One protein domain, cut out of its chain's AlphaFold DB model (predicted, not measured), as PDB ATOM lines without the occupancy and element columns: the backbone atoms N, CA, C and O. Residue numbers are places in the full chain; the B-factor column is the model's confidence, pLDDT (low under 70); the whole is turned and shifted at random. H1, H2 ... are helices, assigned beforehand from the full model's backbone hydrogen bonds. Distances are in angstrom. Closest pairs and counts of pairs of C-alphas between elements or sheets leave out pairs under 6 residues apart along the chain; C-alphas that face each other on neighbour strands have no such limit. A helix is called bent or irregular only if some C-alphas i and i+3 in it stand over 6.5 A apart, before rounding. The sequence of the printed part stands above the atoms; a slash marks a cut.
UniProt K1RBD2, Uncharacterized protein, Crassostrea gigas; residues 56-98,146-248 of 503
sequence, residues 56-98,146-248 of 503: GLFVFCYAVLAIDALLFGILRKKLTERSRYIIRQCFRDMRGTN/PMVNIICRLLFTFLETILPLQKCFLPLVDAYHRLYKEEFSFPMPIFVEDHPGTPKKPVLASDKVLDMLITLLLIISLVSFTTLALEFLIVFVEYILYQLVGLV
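Overview. This is residues 56 to 98 and 146 to 248 of the 503 residues of an uncharacterized protein of Crassostrea gigas (UniProt K1RBD2). One very long helix, H5, makes the longest axis; H1, H2 and H3 pack on its first part, and its last part, residues 232 to 248, sticks out as a bare arm. H1 and H2 cross H5 steeply, H3 runs back along it, and H4 sits off to the side near the end of H3, followed by a long loop, residues 180 to 204, that leads back to the start of H5. The printed part has 146 residues, with five named helices in the order H1, H2, H3, H4, H5 and no named strand, and its class is all helix. It is loose, with a radius of gyration of the C-alphas of 20.0 A and spans of 62 by 44 by 27 A.

Arrangement. H5, residues 205 to 248, is the hub, touching three other helices. H3, residues 146 to 162, touches residues 208 to 223 of H5 at a shallow tilt of 24 degrees, opposite ways; the closest C-alphas, of Phe 158 and Met 212, are 5.8 A apart. H1, residues 56 to 74, touches residues 217 to 228 of H5 at a steep tilt of 52 degrees, opposite ways, with the C-alphas of Cys 61 and Ser 224 closest at 4.7 A. H2, residues 78 to 95, touches H5 with its residues 79 to 86 alone, at a steep tilt of 67 degrees, the same way; the C-alphas of Ser 83 and Ile 214 are closest at 6.7 A. With residues 90 to 94 H2 also touches H3, the C-alphas of Cys 90 and Ile 150 being closest at 6.2 A. The helix packing is mostly crossed, with 1 of these 4 touching pairs at a shallow tilt. H4, residues 165 to 179, is close to H3 but not clearly touching, the C-alphas of Leu 159 and Leu 165 being closest at 7.2 A; H4 and H5 are apart. In H1, H2, H3 and H5 every O i to N i+4 pair is within hydrogen-bond range, and in H4 9 of 11 are.

Along the chain. H5 is 64.5 A long, from C-alpha 205 at (-44.573, 2.308, -38.968) to C-alpha 248 at (16.408, 1.210, -17.874). H1, 26.6 A long, begins at C-alpha 56 at (-15.174, -12.588, -27.384). H2 is 26.1 A long, H3 24.7 A and H4 21.4 A. H4 is irregular, but only just: C-alphas 168 and 171 are 6.9 A apart.

Size, cuts and confidence. The two C-alphas farthest apart, of Val 203 and Val 248, are 66.3 A apart. Residues 99 to 145 are not printed, and C-alphas 98 and 146 are 12.9 A apart across this cut. The link from H4 to H5 is long. The mean pLDDT of the printed part is 71.6, and 51 residues are under 70, among them residues 172 to 205.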
ATOM      1  N   GLY A  56     -14.005 -12.695 -26.507       78.19
ATOM      2  CA  GLY A  56     -15.174 -12.588 -27.384       78.19
ATOM      3  C   GLY A  56     -15.682 -11.154 -27.572       78.19
ATOM      4  O   GLY A  56     -16.213 -10.832 -28.628       78.19
ATOM      5  N   LEU A  57     -15.444 -10.275 -26.591       80.50
ATOM      6  CA  LEU A  57     -15.740  -8.840 -26.673       80.50
ATOM      7  C   LEU A  57     -15.030  -8.151 -27.851       80.50
ATOM      8  O   LEU A  57     -15.675  -7.425 -28.603       80.50
ATOM      9  N   PHE A  58     -13.726  -8.376 -28.032       78.38
ATOM     10  CA  PHE A  58     -12.963  -7.726 -29.101       78.38
ATOM     11  C   PHE A  58     -13.297  -8.326 -30.459       78.38
ATOM     12  O   PHE A  58     -13.543  -7.585 -31.409       78.38
ATOM     13  N   VAL A  59     -13.414  -9.656 -30.534       81.31
ATOM     14  CA  VAL A  59     -13.868 -10.352 -31.749       81.31
ATOM     15  C   VAL A  59     -15.234  -9.819 -32.193       81.31
ATOM     16  O   VAL A  59     -15.430  -9.529 -33.372       81.31
ATOM     17  N   PHE A  60     -16.154  -9.610 -31.248       85.62
ATOM     18  CA  PHE A  60     -17.452  -8.999 -31.514       85.62
ATOM     19  C   PHE A  60     -17.322  -7.556 -32.025       85.62
ATOM     20  O   PHE A  60     -17.924  -7.228 -33.044       85.62
ATOM     21  N   CYS A  61     -16.503  -6.710 -31.391       84.00
ATOM     22  CA  CYS A  61     -16.297  -5.323 -31.833       84.00
ATOM     23  C   CYS A  61     -15.731  -5.243 -33.263       84.00
ATOM     24  O   CYS A  61     -16.201  -4.444 -34.076       84.00
ATOM     25  N   TYR A  62     -14.756  -6.092 -33.600       81.94
ATOM     26  CA  TYR A  62     -14.198  -6.163 -34.954       81.94
ATOM     27  C   TYR A  62     -15.203  -6.713 -35.975       81.94
ATOM     28  O   TYR A  62     -15.277  -6.201 -37.095       81.94
ATOM     29  N   ALA A  63     -16.022  -7.699 -35.594       83.25
ATOM     30  CA  ALA A  63     -17.096  -8.213 -36.442       83.25
ATOM     31  C   ALA A  63     -18.163  -7.142 -36.724       83.25
ATOM     32  O   ALA A  63     -18.573  -6.981 -37.874       83.25
ATOM     33  N   VAL A  64     -18.560  -6.365 -35.711       85.50
ATOM     34  CA  VAL A  64     -19.475  -5.223 -35.864       85.50
ATOM     35  C   VAL A  64     -18.911  -4.211 -36.858       85.50
ATOM     36  O   VAL A  64     -19.617  -3.837 -37.790       85.50
ATOM     37  N   LEU A  65     -17.638  -3.820 -36.735       81.06
ATOM     38  CA  LEU A  65     -17.021  -2.883 -37.683       81.06
ATOM     39  C   LEU A  65     -16.996  -3.417 -39.122       81.06
ATOM     40  O   LEU A  65     -17.198  -2.652 -40.069       81.06
ATOM     41  N   ALA A  66     -16.758  -4.717 -39.309       79.62
ATOM     42  CA  ALA A  66     -16.796  -5.342 -40.628       79.62
ATOM     43  C   ALA A  66     -18.218  -5.335 -41.216       79.62
ATOM     44  O   ALA A  66     -18.402  -5.001 -42.389       79.62
ATOM     45  N   ILE A  67     -19.223  -5.645 -40.394       83.75
ATOM     46  CA  ILE A  67     -20.639  -5.597 -40.774       83.75
ATOM     47  C   ILE A  67     -21.050  -4.160 -41.113       83.75
ATOM     48  O   ILE A  67     -21.661  -3.943 -42.156       83.75
ATOM     49  N   ASP A  68     -20.655  -3.171 -40.312       80.31
ATOM     50  CA  ASP A  68     -20.908  -1.753 -40.580       80.31
ATOM     51  C   ASP A  68     -20.290  -1.320 -41.911       80.31
ATOM     52  O   ASP A  68     -20.959  -0.699 -42.739       80.31
ATOM     53  N   ALA A  69     -19.031  -1.686 -42.167       78.12
ATOM     54  CA  ALA A  69     -18.356  -1.365 -43.421       78.12
ATOM     55  C   ALA A  69     -19.080  -1.963 -44.643       78.12
ATOM     56  O   ALA A  69     -19.182  -1.304 -45.684       78.12
ATOM     57  N   LEU A  70     -19.623  -3.179 -44.517       78.56
ATOM     58  CA  LEU A  70     -20.437  -3.819 -45.554       78.56
ATOM     59  C   LEU A  70     -21.802  -3.132 -45.713       78.56
ATOM     60  O   LEU A  70     -22.195  -2.807 -46.834       78.56
ATOM     61  N   LEU A  71     -22.504  -2.850 -44.612       76.19
ATOM     62  CA  LEU A  71     -23.824  -2.212 -44.616       76.19
ATOM     63  C   LEU A  71     -23.774  -0.794 -45.194       76.19
ATOM     64  O   LEU A  71     -24.573  -0.461 -46.073       76.19
ATOM     65  N   PHE A  72     -22.808   0.030 -44.778       73.19
ATOM     66  CA  PHE A  72     -22.600   1.369 -45.341       73.19
ATOM     67  C   PHE A  72     -22.102   1.329 -46.793       73.19
ATOM     68  O   PHE A  72     -22.391   2.247 -47.569       73.19
ATOM     69  N   GLY A  73     -21.397   0.264 -47.186       70.75
ATOM     70  CA  GLY A  73     -20.991   0.018 -48.569       70.75
ATOM     71  C   GLY A  73     -22.165  -0.308 -49.499       70.75
ATOM     72  O   GLY A  73     -22.231   0.229 -50.606       70.75
ATOM     73  N   ILE A  74     -23.104  -1.146 -49.043       73.12
ATOM     74  CA  ILE A  74     -24.226  -1.666 -49.844       73.12
ATOM     75  C   ILE A  74     -25.427  -0.703 -49.843       73.12
ATOM     76  O   ILE A  74     -25.968  -0.384 -50.900       73.12
ATOM     77  N   LEU A  75     -25.834  -0.161 -48.689       67.69
ATOM     78  CA  LEU A  75     -27.045   0.674 -48.539       67.69
ATOM     79  C   LEU A  75     -26.782   2.185 -48.716       67.69
ATOM     80  O   LEU A  75     -27.450   3.043 -48.126       67.69
ATOM     81  N   ARG A  76     -25.813   2.512 -49.577       66.00
ATOM     82  CA  ARG A  76     -25.040   3.766 -49.613       66.00
ATOM     83  C   ARG A  76     -25.834   5.081 -49.596       66.00
ATOM     84  O   ARG A  76     -25.294   6.068 -49.107       66.00
ATOM     85  N   LYS A  77     -27.061   5.148 -50.128       71.44
ATOM     86  CA  LYS A  77     -27.832   6.411 -50.197       71.44
ATOM     87  C   LYS A  77     -28.793   6.594 -49.018       71.44
ATOM     88  O   LYS A  77     -28.607   7.509 -48.225       71.44
ATOM     89  N   LYS A  78     -29.767   5.690 -48.847       72.62
ATOM     90  CA  LYS A  78     -30.830   5.838 -47.832       72.62
ATOM     91  C   LYS A  78     -30.304   5.744 -46.393       72.62
ATOM     92  O   LYS A  78     -30.695   6.548 -45.552       72.62
ATOM     93  N   LEU A  79     -29.407   4.791 -46.117       71.56
ATOM     94  CA  LEU A  79     -28.853   4.575 -44.774       71.56
ATOM     95  C   LEU A  79     -27.929   5.729 -44.362       71.56
ATOM     96  O   LEU A  79     -28.031   6.240 -43.253       71.56
ATOM     97  N   THR A  80     -27.072   6.177 -45.282       73.12
ATOM     98  CA  THR A  80     -26.076   7.232 -45.036       73.12
ATOM     99  C   THR A  80     -26.707   8.603 -44.817       73.12
ATOM    100  O   THR A  80     -26.230   9.378 -43.991       73.12
ATOM    101  N   GLU A  81     -27.771   8.939 -45.551       76.69
ATOM    102  CA  GLU A  81     -28.472  10.214 -45.372       76.69
ATOM    103  C   GLU A  81     -29.192  10.270 -44.020       76.69
ATOM    104  O   GLU A  81     -29.055  11.263 -43.298       76.69
ATOM    105  N   ARG A  82     -29.876   9.183 -43.634       75.00
ATOM    106  CA  ARG A  82     -30.551   9.084 -42.330       75.00
ATOM    107  C   ARG A  82     -29.569   9.021 -41.161       75.00
ATOM    108  O   ARG A  82     -29.749   9.750 -40.188       75.00
ATOM    109  N   SER A  83     -28.491   8.242 -41.255       74.81
ATOM    110  CA  SER A  83     -27.473   8.190 -40.195       74.81
ATOM    111  C   SER A  83     -26.776   9.541 -40.010       74.81
ATOM    112  O   SER A  83     -26.612  10.013 -38.885       74.81
ATOM    113  N   ARG A  84     -26.442  10.231 -41.109       80.06
ATOM    114  CA  ARG A  84     -25.881  11.588 -41.079       80.06
ATOM    115  C   ARG A  84     -26.845  12.583 -40.442       80.06
ATOM    116  O   ARG A  84     -26.379  13.481 -39.743       80.06
ATOM    117  N   TYR A  85     -28.147  12.453 -40.683       77.38
ATOM    118  CA  TYR A  85     -29.157  13.292 -40.044       77.38
ATOM    119  C   TYR A  85     -29.155  13.107 -38.520       77.38
ATOM    120  O   TYR A  85     -28.956  14.086 -37.803       77.38
ATOM    121  N   ILE A  86     -29.256  11.862 -38.039       75.62
ATOM    122  CA  ILE A  86     -29.273  11.530 -36.601       75.62
ATOM    123  C   ILE A  86     -27.994  12.023 -35.908       75.62
ATOM    124  O   ILE A  86     -28.042  12.669 -34.861       75.62
ATOM    125  N   ILE A  87     -26.831  11.793 -36.524       78.25
ATOM    126  CA  ILE A  87     -25.541  12.242 -35.989       78.25
ATOM    127  C   ILE A  87     -25.461  13.776 -35.958       78.25
ATOM    128  O   ILE A  87     -25.034  14.357 -34.959       78.25
ATOM    129  N   ARG A  88     -25.888  14.466 -37.027       78.50
ATOM    130  CA  ARG A  88     -25.907  15.939 -37.071       78.50
ATOM    131  C   ARG A  88     -26.840  16.532 -36.028       78.50
ATOM    132  O   ARG A  88     -26.486  17.560 -35.457       78.50
ATOM    133  N   GLN A  89     -27.983  15.901 -35.779       74.44
ATOM    134  CA  GLN A  89     -28.889  16.289 -34.706       74.44
ATOM    135  C   GLN A  89     -28.166  16.204 -33.355       74.44
ATOM    136  O   GLN A  89     -28.028  17.226 -32.689       74.44
ATOM    137  N   CYS A  90     -27.536  15.065 -33.041       75.00
ATOM    138  CA  CYS A  90     -26.765  14.895 -31.805       75.00
ATOM    139  C   CYS A  90     -25.659  15.957 -31.630       75.00
ATOM    140  O   CYS A  90     -25.492  16.508 -30.541       75.00
ATOM    141  N   PHE A  91     -24.913  16.280 -32.696       78.19
ATOM    142  CA  PHE A  91     -23.860  17.304 -32.659       78.19
ATOM    143  C   PHE A  91     -24.403  18.731 -32.536       78.19
ATOM    144  O   PHE A  91     -23.828  19.546 -31.809       78.19
ATOM    145  N   ARG A  92     -25.495  19.056 -33.239       74.56
ATOM    146  CA  ARG A  92     -26.150  20.368 -33.155       74.56
ATOM    147  C   ARG A  92     -26.634  20.624 -31.737       74.56
ATOM    148  O   ARG A  92     -26.321  21.666 -31.163       74.56
ATOM    149  N   ASP A  93     -27.286  19.632 -31.149       67.69
ATOM    150  CA  ASP A  93     -27.810  19.716 -29.794       67.69
ATOM    151  C   ASP A  93     -26.657  19.821 -28.776       67.69
ATOM    152  O   ASP A  93     -26.828  20.324 -27.669       67.69
ATOM    153  N   MET A  94     -25.445  19.350 -29.118       72.50
ATOM    154  CA  MET A  94     -24.264  19.400 -28.235       72.50
ATOM    155  C   MET A  94     -23.622  20.787 -28.268       72.50
ATOM    156  O   MET A  94     -23.104  21.264 -27.258       72.50
ATOM    157  N   ARG A  95     -23.685  21.463 -29.419       71.12
ATOM    158  CA  ARG A  95     -23.226  22.847 -29.573       71.12
ATOM    159  C   ARG A  95     -24.120  23.838 -28.815       71.12
ATOM    160  O   ARG A  95     -23.617  24.861 -28.370       71.12
ATOM    161  N   GLY A  96     -25.406  23.525 -28.638       63.66
ATOM    162  CA  GLY A  96     -26.344  24.348 -27.861       63.66
ATOM    163  C   GLY A  96     -26.115  24.325 -26.342       63.66
ATOM    164  O   GLY A  96     -26.631  25.182 -25.628       63.66
ATOM    165  N   THR A  97     -25.331  23.374 -25.826       66.12
ATOM    166  CA  THR A  97     -25.113  23.204 -24.382       66.12
ATOM    167  C   THR A  97     -23.943  24.032 -23.846       66.12
ATOM    168  O   THR A  97     -22.790  23.841 -24.227       66.12
ATOM    169  N   ASN A  98     -24.229  24.930 -22.897       68.44
ATOM    170  CA  ASN A  98     -23.233  25.801 -22.275       68.44
ATOM    171  C   ASN A  98     -22.583  25.121 -21.048       68.44
ATOM    172  O   ASN A  98     -23.192  25.025 -19.981       68.44
ATOM    173  N   PRO A 146     -17.732  14.377 -24.773       82.19
ATOM    174  CA  PRO A 146     -18.552  14.362 -25.987       82.19
ATOM    175  C   PRO A 146     -19.064  12.965 -26.356       82.19
ATOM    176  O   PRO A 146     -20.183  12.824 -26.836       82.19
ATOM    177  N   MET A 147     -18.269  11.923 -26.097       80.50
ATOM    178  CA  MET A 147     -18.650  10.541 -26.405       80.50
ATOM    179  C   MET A 147     -19.809  10.058 -25.530       80.50
ATOM    180  O   MET A 147     -20.777   9.512 -26.053       80.50
ATOM    181  N   VAL A 148     -19.754  10.326 -24.220       82.12
ATOM    182  CA  VAL A 148     -20.843  10.006 -23.280       82.12
ATOM    183  C   VAL A 148     -22.109  10.767 -23.670       82.12
ATOM    184  O   VAL A 148     -23.189  10.183 -23.715       82.12
ATOM    185  N   ASN A 149     -21.970  12.044 -24.039       82.88
ATOM    186  CA  ASN A 149     -23.078  12.869 -24.515       82.88
ATOM    187  C   ASN A 149     -23.807  12.236 -25.711       82.88
ATOM    188  O   ASN A 149     -25.028  12.071 -25.688       82.88
ATOM    189  N   ILE A 150     -23.045  11.858 -26.740       83.19
ATOM    190  CA  ILE A 150     -23.577  11.284 -27.978       83.19
ATOM    191  C   ILE A 150     -24.221   9.919 -27.708       83.19
ATOM    192  O   ILE A 150     -25.333   9.690 -28.176       83.19
ATOM    193  N   ILE A 151     -23.580   9.040 -26.927       84.62
ATOM    194  CA  ILE A 151     -24.133   7.719 -26.574       84.62
ATOM    195  C   ILE A 151     -25.464   7.875 -25.839       84.62
ATOM    196  O   ILE A 151     -26.458   7.270 -26.237       84.62
ATOM    197  N   CYS A 152     -25.507   8.709 -24.798       82.31
ATOM    198  CA  CYS A 152     -26.728   8.941 -24.033       82.31
ATOM    199  C   CYS A 152     -27.840   9.512 -24.918       82.31
ATOM    200  O   CYS A 152     -28.977   9.063 -24.823       82.31
ATOM    201  N   ARG A 153     -27.537  10.456 -25.815       80.00
ATOM    202  CA  ARG A 153     -28.539  11.024 -26.731       80.00
ATOM    203  C   ARG A 153     -29.056  10.027 -27.752       80.00
ATOM    204  O   ARG A 153     -30.264   9.952 -27.934       80.00
ATOM    205  N   LEU A 154     -28.178   9.231 -28.359       82.94
ATOM    206  CA  LEU A 154     -28.588   8.149 -29.255       82.94
ATOM    207  C   LEU A 154     -29.462   7.130 -28.518       82.94
ATOM    208  O   LEU A 154     -30.481   6.704 -29.056       82.94
ATOM    209  N   LEU A 155     -29.110   6.789 -27.275       83.56
ATOM    210  CA  LEU A 155     -29.912   5.914 -26.423       83.56
ATOM    211  C   LEU A 155     -31.288   6.527 -26.128       83.56
ATOM    212  O   LEU A 155     -32.291   5.828 -26.227       83.56
ATOM    213  N   PHE A 156     -31.363   7.826 -25.826       77.38
ATOM    214  CA  PHE A 156     -32.638   8.519 -25.630       77.38
ATOM    215  C   PHE A 156     -33.482   8.548 -26.905       77.38
ATOM    216  O   PHE A 156     -34.664   8.236 -26.829       77.38
ATOM    217  N   THR A 157     -32.895   8.835 -28.071       76.75
ATOM    218  CA  THR A 157     -33.601   8.767 -29.362       76.75
ATOM    219  C   THR A 157     -34.121   7.355 -29.635       76.75
ATOM    220  O   THR A 157     -35.274   7.190 -30.023       76.75
ATOM    221  N   PHE A 158     -33.311   6.323 -29.382       79.69
ATOM    222  CA  PHE A 158     -33.731   4.928 -29.508       79.69
ATOM    223  C   PHE A 158     -34.901   4.610 -28.569       79.69
ATOM    224  O   PHE A 158     -35.931   4.094 -29.000       79.69
ATOM    225  N   LEU A 159     -34.792   4.971 -27.292       79.00
ATOM    226  CA  LEU A 159     -35.840   4.692 -26.320       79.00
ATOM    227  C   LEU A 159     -37.123   5.497 -26.580       79.00
ATOM    228  O   LEU A 159     -38.201   4.946 -26.383       79.00
ATOM    229  N   GLU A 160     -37.038   6.740 -27.070       72.31
ATOM    230  CA  GLU A 160     -38.204   7.554 -27.460       72.31
ATOM    231  C   GLU A 160     -38.998   6.898 -28.601       72.31
ATOM    232  O   GLU A 160     -40.227   6.998 -28.646       72.31
ATOM    233  N   THR A 161     -38.323   6.178 -29.505       70.38
ATOM    234  CA  THR A 161     -39.013   5.434 -30.572       70.38
ATOM    235  C   THR A 161     -39.783   4.210 -30.069       70.38
ATOM    236  O   THR A 161     -40.761   3.820 -30.708       70.38
ATOM    237  N   ILE A 162     -39.380   3.624 -28.934       72.44
ATOM    238  CA  ILE A 162     -40.015   2.439 -28.325       72.44
ATOM    239  C   ILE A 162     -41.106   2.848 -27.331       72.44
ATOM    240  O   ILE A 162     -42.210   2.305 -27.347       72.44
ATOM    241  N   LEU A 163     -40.800   3.807 -26.460       73.62
ATOM    242  CA  LEU A 163     -41.665   4.304 -25.396       73.62
ATOM    243  C   LEU A 163     -41.697   5.834 -25.465       73.62
ATOM    244  O   LEU A 163     -40.640   6.449 -25.572       73.62
ATOM    245  N   PRO A 164     -42.862   6.490 -25.316       68.75
ATOM    246  CA  PRO A 164     -42.943   7.947 -25.252       68.75
ATOM    247  C   PRO A 164     -42.413   8.461 -23.899       68.75
ATOM    248  O   PRO A 164     -43.158   9.011 -23.087       68.75
ATOM    249  N   LEU A 165     -41.114   8.274 -23.641       64.12
ATOM    250  CA  LEU A 165     -40.434   8.589 -22.382       64.12
ATOM    251  C   LEU A 165     -40.568  10.058 -21.998       64.12
ATOM    252  O   LEU A 165     -40.644  10.363 -20.813       64.12
ATOM    253  N   GLN A 166     -40.686  10.955 -22.977       63.59
ATOM    254  CA  GLN A 166     -40.944  12.375 -22.737       63.59
ATOM    255  C   GLN A 166     -42.191  12.596 -21.863       63.59
ATOM    256  O   GLN A 166     -42.178  13.451 -20.985       63.59
ATOM    257  N   LYS A 167     -43.240  11.778 -22.031       65.31
ATOM    258  CA  LYS A 167     -44.460  11.853 -21.211       65.31
ATOM    259  C   LYS A 167     -44.266  11.294 -19.800       65.31
ATOM    260  O   LYS A 167     -44.940  11.734 -18.879       65.31
ATOM    261  N   CYS A 168     -43.355  10.334 -19.634       64.31
ATOM    262  CA  CYS A 168     -43.062   9.697 -18.348       64.31
ATOM    263  C   CYS A 168     -42.136  10.562 -17.477       64.31
ATOM    264  O   CYS A 168     -42.311  10.638 -16.264       64.31
ATOM    265  N   PHE A 169     -41.177  11.257 -18.096       65.88
ATOM    266  CA  PHE A 169     -40.229  12.117 -17.387       65.88
ATOM    267  C   PHE A 169     -40.738  13.541 -17.142       65.88
ATOM    268  O   PHE A 169     -40.215  14.197 -16.246       65.88
ATOM    269  N   LEU A 170     -41.774  13.999 -17.858       66.94
ATOM    270  CA  LEU A 170     -42.418  15.303 -17.638       66.94
ATOM    271  C   LEU A 170     -42.748  15.595 -16.157       66.94
ATOM    272  O   LEU A 170     -42.266  16.603 -15.649       66.94
ATOM    273  N   PRO A 171     -43.453  14.717 -15.408       70.12
ATOM    274  CA  PRO A 171     -43.791  14.989 -14.007       70.12
ATOM    275  C   PRO A 171     -42.563  15.088 -13.089       70.12
ATOM    276  O   PRO A 171     -42.589  15.802 -12.088       70.12
ATOM    277  N   LEU A 172     -41.476  14.388 -13.421       66.31
ATOM    278  CA  LEU A 172     -40.233  14.410 -12.649       66.31
ATOM    279  C   LEU A 172     -39.427  15.685 -12.939       66.31
ATOM    280  O   LEU A 172     -38.863  16.287 -12.025       66.31
ATOM    281  N   VAL A 173     -39.437  16.131 -14.197       66.00
ATOM    282  CA  VAL A 173     -38.880  17.421 -14.619       66.00
ATOM    283  C   VAL A 173     -39.667  18.572 -13.993       66.00
ATOM    284  O   VAL A 173     -39.044  19.492 -13.467       66.00
ATOM    285  N   ASP A 174     -40.996  18.495 -13.949       66.75
ATOM    286  CA  ASP A 174     -41.853  19.498 -13.308       66.75
ATOM    287  C   ASP A 174     -41.630  19.550 -11.792       66.75
ATOM    288  O   ASP A 174     -41.540  20.630 -11.210       66.75
ATOM    289  N   ALA A 175     -41.483  18.398 -11.129       66.62
ATOM    290  CA  ALA A 175     -41.138  18.340  -9.709       66.62
ATOM    291  C   ALA A 175     -39.761  18.967  -9.434       66.62
ATOM    292  O   ALA A 175     -39.598  19.706  -8.461       66.62
ATOM    293  N   TYR A 176     -38.787  18.729 -10.316       65.56
ATOM    294  CA  TYR A 176     -37.476  19.367 -10.260       65.56
ATOM    295  C   TYR A 176     -37.582  20.887 -10.479       65.56
ATOM    296  O   TYR A 176     -37.072  21.648  -9.666       65.56
ATOM    297  N   HIS A 177     -38.321  21.358 -11.485       67.38
ATOM    298  CA  HIS A 177     -38.541  22.794 -11.722       67.38
ATOM    299  C   HIS A 177     -39.303  23.473 -10.575       67.38
ATOM    300  O   HIS A 177     -39.062  24.632 -10.276       67.38
ATOM    301  N   ARG A 178     -40.177  22.767  -9.853       67.00
ATOM    302  CA  ARG A 178     -40.806  23.315  -8.634       67.00
ATOM    303  C   ARG A 178     -39.828  23.441  -7.465       67.00
ATOM    304  O   ARG A 178     -40.014  24.285  -6.591       67.00
ATOM    305  N   LEU A 179     -38.797  22.599  -7.425       62.84
ATOM    306  CA  LEU A 179     -37.755  22.605  -6.394       62.84
ATOM    307  C   LEU A 179     -36.664  23.658  -6.645       62.84
ATOM    308  O   LEU A 179     -36.062  24.141  -5.681       62.84
ATOM    309  N   TYR A 180     -36.428  24.027  -7.904       58.19
ATOM    310  CA  TYR A 180     -35.445  25.021  -8.336       58.19
ATOM    311  C   TYR A 180     -36.176  26.225  -8.940       58.19
ATOM    312  O   TYR A 180     -36.801  26.075  -9.976       58.19
ATOM    313  N   LYS A 181     -36.082  27.424  -8.335       57.28
ATOM    314  CA  LYS A 181     -36.597  28.668  -8.959       57.28
ATOM    315  C   LYS A 181     -36.171  28.715 -10.435       57.28
ATOM    316  O   LYS A 181     -35.014  28.410 -10.703       57.28
ATOM    317  N   GLU A 182     -37.076  29.104 -11.338       53.75
ATOM    318  CA  GLU A 182     -36.939  29.032 -12.813       53.75
ATOM    319  C   GLU A 182     -35.597  29.551 -13.373       53.75
ATOM    320  O   GLU A 182     -35.125  29.083 -14.404       53.75
ATOM    321  N   GLU A 183     -34.918  30.460 -12.670       51.75
ATOM    322  CA  GLU A 183     -33.583  30.961 -13.030       51.75
ATOM    323  C   GLU A 183     -32.450  29.915 -12.902       51.75
ATOM    324  O   GLU A 183     -31.378  30.087 -13.481       51.75
ATOM    325  N   PHE A 184     -32.671  28.828 -12.156       49.34
ATOM    326  CA  PHE A 184     -31.683  27.788 -11.833       49.34
ATOM    327  C   PHE A 184     -32.093  26.380 -12.277       49.34
ATOM    328  O   PHE A 184     -31.389  25.414 -11.968       49.34
ATOM    329  N   SER A 185     -33.220  26.230 -12.973       50.97
ATOM    330  CA  SER A 185     -33.645  24.931 -13.481       50.97
ATOM    331  C   SER A 185     -32.758  24.494 -14.643       50.97
ATOM    332  O   SER A 185     -32.522  25.226 -15.604       50.97
ATOM    333  N   PHE A 186     -32.256  23.268 -14.540       51.78
ATOM    334  CA  PHE A 186     -31.494  22.592 -15.575       51.78
ATOM    335  C   PHE A 186     -32.327  22.531 -16.865       51.78
ATOM    336  O   PHE A 186     -33.341  21.826 -16.877       51.78
ATOM    337  N   PRO A 187     -31.941  23.206 -17.966       51.81
ATOM    338  CA  PRO A 187     -32.557  22.906 -19.244       51.81
ATOM    339  C   PRO A 187     -32.092  21.496 -19.588       51.81
ATOM    340  O   PRO A 187     -30.932  21.315 -19.937       51.81
ATOM    341  N   MET A 188     -32.947  20.488 -19.408       53.28
ATOM    342  CA  MET A 188     -32.687  19.128 -19.880       53.28
ATOM    343  C   MET A 188     -32.668  19.189 -21.412       53.28
ATOM    344  O   MET A 188     -33.722  19.090 -22.037       53.28
ATOM    345  N   PRO A 189     -31.496  19.327 -22.062       50.25
ATOM    346  CA  PRO A 189     -31.403  19.554 -23.500       50.25
ATOM    347  C   PRO A 189     -31.572  18.236 -24.269       50.25
ATOM    348  O   PRO A 189     -31.228  18.143 -25.440       50.25
ATOM    349  N   ILE A 190     -32.029  17.185 -23.582       51.28
ATOM    350  CA  ILE A 190     -32.432  15.909 -24.165       51.28
ATOM    351  C   ILE A 190     -33.768  16.088 -24.904       51.28
ATOM    352  O   ILE A 190     -34.009  15.396 -25.885       51.28
ATOM    353  N   PHE A 191     -34.594  17.058 -24.492       51.53
ATOM    354  CA  PHE A 191     -35.885  17.369 -25.103       51.53
ATOM    355  C   PHE A 191     -35.851  18.781 -25.700       51.53
ATOM    356  O   PHE A 191     -36.388  19.719 -25.119       51.53
ATOM    357  N   VAL A 192     -35.163  18.967 -26.827       50.59
ATOM    358  CA  VAL A 192     -35.249  20.236 -27.568       50.59
ATOM    359  C   VAL A 192     -36.459  20.176 -28.496       50.59
ATOM    360  O   VAL A 192     -36.604  19.229 -29.266       50.59
ATOM    361  N   GLU A 193     -37.328  21.183 -28.390       47.28
ATOM    362  CA  GLU A 193     -38.479  21.388 -29.269       47.28
ATOM    363  C   GLU A 193     -38.049  21.475 -30.737       47.28
ATOM    364  O   GLU A 193     -37.061  22.126 -31.089       47.28
ATOM    365  N   ASP A 194     -38.812  20.801 -31.600       44.47
ATOM    366  CA  ASP A 194     -38.591  20.760 -33.041       44.47
ATOM    367  C   ASP A 194     -38.526  22.189 -33.615       44.47
ATOM    368  O   ASP A 194     -39.529  22.896 -33.712       44.47
ATOM    369  N   HIS A 195     -37.335  22.633 -34.028       41.88
ATOM    370  CA  HIS A 195     -37.192  23.900 -34.745       41.88
ATOM    371  C   HIS A 195     -37.922  23.842 -36.103       41.88
ATOM    372  O   HIS A 195     -37.845  22.813 -36.796       41.88
ATOM    373  N   PRO A 196     -38.563  24.946 -36.543       32.44
ATOM    374  CA  PRO A 196     -39.193  25.023 -37.858       32.44
ATOM    375  C   PRO A 196     -38.121  24.852 -38.946       32.44
ATOM    376  O   PRO A 196     -37.211  25.666 -39.072       32.44
ATOM    377  N   GLY A 197     -38.195  23.746 -39.693       44.12
ATOM    378  CA  GLY A 197     -37.194  23.345 -40.696       44.12
ATOM    379  C   GLY A 197     -36.625  21.933 -40.507       44.12
ATOM    380  O   GLY A 197     -35.842  21.470 -41.335       44.12
ATOM    381  N   THR A 198     -37.016  21.225 -39.446       45.72
ATOM    382  CA  THR A 198     -36.747  19.787 -39.295       45.72
ATOM    383  C   THR A 198     -37.704  18.959 -40.174       45.72
ATOM    384  O   THR A 198     -38.893  19.279 -40.265       45.72
ATOM    385  N   PRO A 199     -37.225  17.917 -40.885       48.00
ATOM    386  CA  PRO A 199     -38.109  17.008 -41.606       48.00
ATOM    387  C   PRO A 199     -39.058  16.323 -40.612       48.00
ATOM    388  O   PRO A 199     -38.631  15.857 -39.558       48.00
ATOM    389  N   LYS A 200     -40.355  16.294 -40.951       50.66
ATOM    390  CA  LYS A 200     -41.429  15.750 -40.103       50.66
ATOM    391  C   LYS A 200     -41.078  14.341 -39.601       50.66
ATOM    392  O   LYS A 200     -40.629  13.509 -40.389       50.66
ATOM    393  N   LYS A 201     -41.344  14.082 -38.310       55.66
ATOM    394  CA  LYS A 201     -41.234  12.753 -37.678       55.66
ATOM    395  C   LYS A 201     -41.866  11.675 -38.585       55.66
ATOM    396  O   LYS A 201     -42.909  11.944 -39.190       55.66
ATOM    397  N   PRO A 202     -41.266  10.476 -38.699       53.78
ATOM    398  CA  PRO A 202     -41.728   9.436 -39.615       53.78
ATOM    399  C   PRO A 202     -43.187   9.062 -39.331       53.78
ATOM    400  O   PRO A 202     -43.545   8.639 -38.229       53.78
ATOM    401  N   VAL A 203     -44.034   9.240 -40.346       55.50
ATOM    402  CA  VAL A 203     -45.487   9.022 -40.261       55.50
ATOM    403  C   VAL A 203     -45.830   7.526 -40.359       55.50
ATOM    404  O   VAL A 203     -46.827   7.087 -39.792       55.50
ATOM    405  N   LEU A 204     -44.981   6.724 -41.017       67.00
ATOM    406  CA  LEU A 204     -45.229   5.310 -41.311       67.00
ATOM    407  C   LEU A 204     -44.487   4.366 -40.343       67.00
ATOM    408  O   LEU A 204     -43.325   4.589 -40.004       67.00
ATOM    409  N   ALA A 205     -45.137   3.273 -39.924       69.31
ATOM    410  CA  ALA A 205     -44.573   2.308 -38.968       69.31
ATOM    411  C   ALA A 205     -43.261   1.656 -39.453       69.31
ATOM    412  O   ALA A 205     -42.349   1.444 -38.657       69.31
ATOM    413  N   SER A 206     -43.120   1.411 -40.759       70.06
ATOM    414  CA  SER A 206     -41.892   0.860 -41.354       70.06
ATOM    415  C   SER A 206     -40.700   1.815 -41.266       70.06
ATOM    416  O   SER A 206     -39.565   1.371 -41.119       70.06
ATOM    417  N   ASP A 207     -40.944   3.127 -41.333       73.25
ATOM    418  CA  ASP A 207     -39.886   4.128 -41.201       73.25
ATOM    419  C   ASP A 207     -39.398   4.240 -39.756       73.25
ATOM    420  O   ASP A 207     -38.200   4.413 -39.549       73.25
ATOM    421  N   LYS A 208     -40.289   4.050 -38.772       74.50
ATOM    422  CA  LYS A 208     -39.922   3.992 -37.348       74.50
ATOM    423  C   LYS A 208     -39.032   2.793 -37.024       74.50
ATOM    424  O   LYS A 208     -38.048   2.944 -36.309       74.50
ATOM    425  N   VAL A 209     -39.354   1.615 -37.566       78.94
ATOM    426  CA  VAL A 209     -38.535   0.402 -37.385       78.94
ATOM    427  C   VAL A 209     -37.158   0.574 -38.030       78.94
ATOM    428  O   VAL A 209     -36.148   0.178 -37.453       78.94
ATOM    429  N   LEU A 210     -37.102   1.205 -39.204       79.31
ATOM    430  CA  LEU A 210     -35.843   1.482 -39.891       79.31
ATOM    431  C   LEU A 210     -34.980   2.488 -39.115       79.31
ATOM    432  O   LEU A 210     -33.782   2.259 -38.969       79.31
ATOM    433  N   ASP A 211     -35.573   3.555 -38.577       76.62
ATOM    434  CA  ASP A 211     -34.853   4.530 -37.749       76.62
ATOM    435  C   ASP A 211     -34.354   3.895 -36.445       76.62
ATOM    436  O   ASP A 211     -33.195   4.086 -36.088       76.62
ATOM    437  N   MET A 212     -35.163   3.048 -35.799       80.50
ATOM    438  CA  MET A 212     -34.756   2.276 -34.619       80.50
ATOM    439  C   MET A 212     -33.544   1.380 -34.913       80.50
ATOM    440  O   MET A 212     -32.581   1.371 -34.144       80.50
ATOM    441  N   LEU A 213     -33.567   0.648 -36.032       82.75
ATOM    442  CA  LEU A 213     -32.471  -0.234 -36.435       82.75
ATOM    443  C   LEU A 213     -31.198   0.564 -36.741       82.75
ATOM    444  O   LEU A 213     -30.113   0.159 -36.327       82.75
ATOM    445  N   ILE A 214     -31.322   1.721 -37.401       82.06
ATOM    446  CA  ILE A 214     -30.191   2.626 -37.647       82.06
ATOM    447  C   ILE A 214     -29.619   3.151 -36.332       82.06
ATOM    448  O   ILE A 214     -28.404   3.133 -36.156       82.06
ATOM    449  N   THR A 215     -30.454   3.622 -35.404       82.69
ATOM    450  CA  THR A 215     -29.976   4.153 -34.123       82.69
ATOM    451  C   THR A 215     -29.307   3.065 -33.289       82.69
ATOM    452  O   THR A 215     -28.245   3.314 -32.725       82.69
ATOM    453  N   LEU A 216     -29.855   1.847 -33.266       85.75
ATOM    454  CA  LEU A 216     -29.230   0.702 -32.601       85.75
ATOM    455  C   LEU A 216     -27.867   0.365 -33.217       85.75
ATOM    456  O   LEU A 216     -26.890   0.217 -32.487       85.75
ATOM    457  N   LEU A 217     -27.785   0.306 -34.551       85.94
ATOM    458  CA  LEU A 217     -26.531   0.076 -35.268       85.94
ATOM    459  C   LEU A 217     -25.492   1.149 -34.918       85.94
ATOM    460  O   LEU A 217     -24.356   0.823 -34.597       85.94
ATOM    461  N   LEU A 218     -25.894   2.424 -34.893       84.69
ATOM    462  CA  LEU A 218     -25.024   3.538 -34.512       84.69
ATOM    463  C   LEU A 218     -24.525   3.430 -33.066       84.69
ATOM    464  O   LEU A 218     -23.361   3.729 -32.818       84.69
ATOM    465  N   ILE A 219     -25.367   2.999 -32.122       87.00
ATOM    466  CA  ILE A 219     -24.961   2.795 -30.721       87.00
ATOM    467  C   ILE A 219     -23.929   1.670 -30.628       87.00
ATOM    468  O   ILE A 219     -22.871   1.867 -30.030       87.00
ATOM    469  N   ILE A 220     -24.213   0.511 -31.230       87.75
ATOM    470  CA  ILE A 220     -23.315  -0.651 -31.187       87.75
ATOM    471  C   ILE A 220     -21.982  -0.303 -31.865       87.75
ATOM    472  O   ILE A 220     -20.922  -0.589 -31.309       87.75
ATOM    473  N   SER A 221     -22.027   0.376 -33.012       85.75
ATOM    474  CA  SER A 221     -20.848   0.858 -33.739       85.75
ATOM    475  C   SER A 221     -20.008   1.826 -32.903       85.75
ATOM    476  O   SER A 221     -18.793   1.668 -32.786       85.75
ATOM    477  N   LEU A 222     -20.655   2.799 -32.251       86.25
ATOM    478  CA  LEU A 222     -19.983   3.795 -31.423       86.25
ATOM    479  C   LEU A 222     -19.305   3.156 -30.207       86.25
ATOM    480  O   LEU A 222     -18.138   3.448 -29.952       86.25
ATOM    481  N   VAL A 223     -19.997   2.258 -29.499       86.69
ATOM    482  CA  VAL A 223     -19.424   1.524 -28.359       86.69
ATOM    483  C   VAL A 223     -18.247   0.670 -28.826       86.69
ATOM    484  O   VAL A 223     -17.161   0.786 -28.261       86.69
ATOM    485  N   SER A 224     -18.417  -0.089 -29.911       86.12
ATOM    486  CA  SER A 224     -17.365  -0.947 -30.472       86.12
ATOM    487  C   SER A 224     -16.123  -0.138 -30.850       86.12
ATOM    488  O   SER A 224     -15.008  -0.491 -30.473       86.12
ATOM    489  N   PHE A 225     -16.305   1.003 -31.519       83.62
ATOM    490  CA  PHE A 225     -15.210   1.909 -31.851       83.62
ATOM    491  C   PHE A 225     -14.515   2.465 -30.601       83.62
ATOM    492  O   PHE A 225     -13.287   2.491 -30.547       83.62
ATOM    493  N   THR A 226     -15.268   2.884 -29.575       83.50
ATOM    494  CA  THR A 226     -14.665   3.394 -28.330       83.50
ATOM    495  C   THR A 226     -13.873   2.339 -27.571       83.50
ATOM    496  O   THR A 226     -12.793   2.646 -27.072       83.50
ATOM    497  N   THR A 227     -14.364   1.100 -27.521       82.75
ATOM    498  CA  THR A 227     -13.670  -0.019 -26.879       82.75
ATOM    499  C   THR A 227     -12.356  -0.328 -27.590       82.75
ATOM    500  O   THR A 227     -11.329  -0.467 -26.931       82.75
ATOM    501  N   LEU A 228     -12.355  -0.344 -28.925       81.12
ATOM    502  CA  LEU A 228     -11.145  -0.571 -29.721       81.12
ATOM    503  C   LEU A 228     -10.144   0.588 -29.626       81.12
ATOM    504  O   LEU A 228      -8.937   0.367 -29.553       81.12
ATOM    505  N   ALA A 229     -10.624   1.832 -29.585       81.25
ATOM    506  CA  ALA A 229      -9.762   2.994 -29.382       81.25
ATOM    507  C   ALA A 229      -9.098   2.974 -27.994       81.25
ATOM    508  O   ALA A 229      -7.918   3.306 -27.871       81.25
ATOM    509  N   LEU A 230      -9.840   2.564 -26.960       81.62
ATOM    510  CA  LEU A 230      -9.312   2.400 -25.608       81.62
ATOM    511  C   LEU A 230      -8.263   1.283 -25.549       81.62
ATOM    512  O   LEU A 230      -7.201   1.486 -24.968       81.62
ATOM    513  N   GLU A 231      -8.529   0.138 -26.177       76.88
ATOM    514  CA  GLU A 231      -7.566  -0.964 -26.284       76.88
ATOM    515  C   GLU A 231      -6.266  -0.498 -26.948       76.88
ATOM    516  O   GLU A 231      -5.184  -0.692 -26.394       76.88
ATOM    517  N   PHE A 232      -6.365   0.188 -28.090       77.88
ATOM    518  CA  PHE A 232      -5.201   0.722 -28.796       77.88
ATOM    519  C   PHE A 232      -4.384   1.684 -27.923       77.88
ATOM    520  O   PHE A 232      -3.155   1.614 -27.904       77.88
ATOM    521  N   LEU A 233      -5.057   2.563 -27.174       79.50
ATOM    522  CA  LEU A 233      -4.401   3.481 -26.246       79.50
ATOM    523  C   LEU A 233      -3.653   2.723 -25.140       79.50
ATOM    524  O   LEU A 233      -2.512   3.065 -24.840       79.50
ATOM    525  N   ILE A 234      -4.264   1.689 -24.560       75.62
ATOM    526  CA  ILE A 234      -3.625   0.885 -23.509       75.62
ATOM    527  C   ILE A 234      -2.396   0.154 -24.062       75.62
ATOM    528  O   ILE A 234      -1.325   0.249 -23.467       75.62
ATOM    529  N   VAL A 235      -2.505  -0.486 -25.231       74.81
ATOM    530  CA  VAL A 235      -1.377  -1.166 -25.898       74.81
ATOM    531  C   VAL A 235      -0.235  -0.192 -26.188       74.81
ATOM    532  O   VAL A 235       0.935  -0.521 -26.000       74.81
ATOM    533  N   PHE A 236      -0.553   1.026 -26.625       76.94
ATOM    534  CA  PHE A 236       0.450   2.057 -26.872       76.94
ATOM    535  C   PHE A 236       1.172   2.487 -25.586       76.94
ATOM    536  O   PHE A 236       2.398   2.610 -25.575       76.94
ATOM    537  N   VAL A 237       0.430   2.678 -24.491       80.69
ATOM    538  CA  VAL A 237       1.005   3.001 -23.175       80.69
ATOM    539  C   VAL A 237       1.891   1.861 -22.671       80.69
ATOM    540  O   VAL A 237       3.000   2.118 -22.204       80.69
ATOM    541  N   GLU A 238       1.452   0.609 -22.807       74.94
ATOM    542  CA  GLU A 238       2.250  -0.568 -22.452       74.94
ATOM    543  C   GLU A 238       3.527  -0.661 -23.281       74.94
ATOM    544  O   GLU A 238       4.597  -0.880 -22.723       74.94
ATOM    545  N   TYR A 239       3.449  -0.430 -24.592       77.06
ATOM    546  CA  TYR A 239       4.627  -0.399 -25.455       77.06
ATOM    547  C   TYR A 239       5.644   0.641 -24.977       77.06
ATOM    548  O   TYR A 239       6.825   0.322 -24.850       77.06
ATOM    549  N   ILE A 240       5.201   1.860 -24.648       73.06
ATOM    550  CA  ILE A 240       6.082   2.890 -24.081       73.06
ATOM    551  C   ILE A 240       6.684   2.415 -22.759       73.06
ATOM    552  O   ILE A 240       7.885   2.569 -22.552       73.06
ATOM    553  N   LEU A 241       5.883   1.829 -21.870       77.56
ATOM    554  CA  LEU A 241       6.354   1.357 -20.572       77.56
ATOM    555  C   LEU A 241       7.386   0.233 -20.720       77.56
ATOM    556  O   LEU A 241       8.427   0.282 -20.073       77.56
ATOM    557  N   TYR A 242       7.153  -0.736 -21.606       72.19
ATOM    558  CA  TYR A 242       8.116  -1.795 -21.902       72.19
ATOM    559  C   TYR A 242       9.384  -1.257 -22.552       72.19
ATOM    560  O   TYR A 242      10.471  -1.706 -22.196       72.19
ATOM    561  N   GLN A 243       9.270  -0.267 -23.440       71.06
ATOM    562  CA  GLN A 243      10.439   0.422 -23.971       71.06
ATOM    563  C   GLN A 243      11.205   1.131 -22.860       71.06
ATOM    564  O   GLN A 243      12.413   0.975 -22.793       71.06
ATOM    565  N   LEU A 244      10.536   1.830 -21.939       68.06
ATOM    566  CA  LEU A 244      11.179   2.479 -20.794       68.06
ATOM    567  C   LEU A 244      11.850   1.469 -19.853       68.06
ATOM    568  O   LEU A 244      12.967   1.705 -19.408       68.06
ATOM    569  N   VAL A 245      11.212   0.333 -19.575       70.38
ATOM    570  CA  VAL A 245      11.795  -0.739 -18.754       70.38
ATOM    571  C   VAL A 245      13.001  -1.362 -19.455       70.38
ATOM    572  O   VAL A 245      14.055  -1.496 -18.842       70.38
ATOM    573  N   GLY A 246      12.890  -1.683 -20.746       65.44
ATOM    574  CA  GLY A 246      14.016  -2.165 -21.548       65.44
ATOM    575  C   GLY A 246      15.156  -1.148 -21.613       65.44
ATOM    576  O   GLY A 246      16.323  -1.519 -21.535       65.44
ATOM    577  N   LEU A 247      14.812   0.136 -21.665       60.91
ATOM    578  CA  LEU A 247      15.722   1.275 -21.685       60.91
ATOM    579  C   LEU A 247      16.447   1.471 -20.342       60.91
ATOM    580  O   LEU A 247      17.631   1.796 -20.335       60.91
ATOM    581  N   VAL A 248      15.783   1.216 -19.211       67.31
ATOM    582  CA  VAL A 248      16.408   1.210 -17.874       67.31
ATOM    583  C   VAL A 248      17.301  -0.019 -17.677       67.31
ATOM    584  O   VAL A 248      18.371   0.093 -17.082       67.31
TER     585      VAL A 248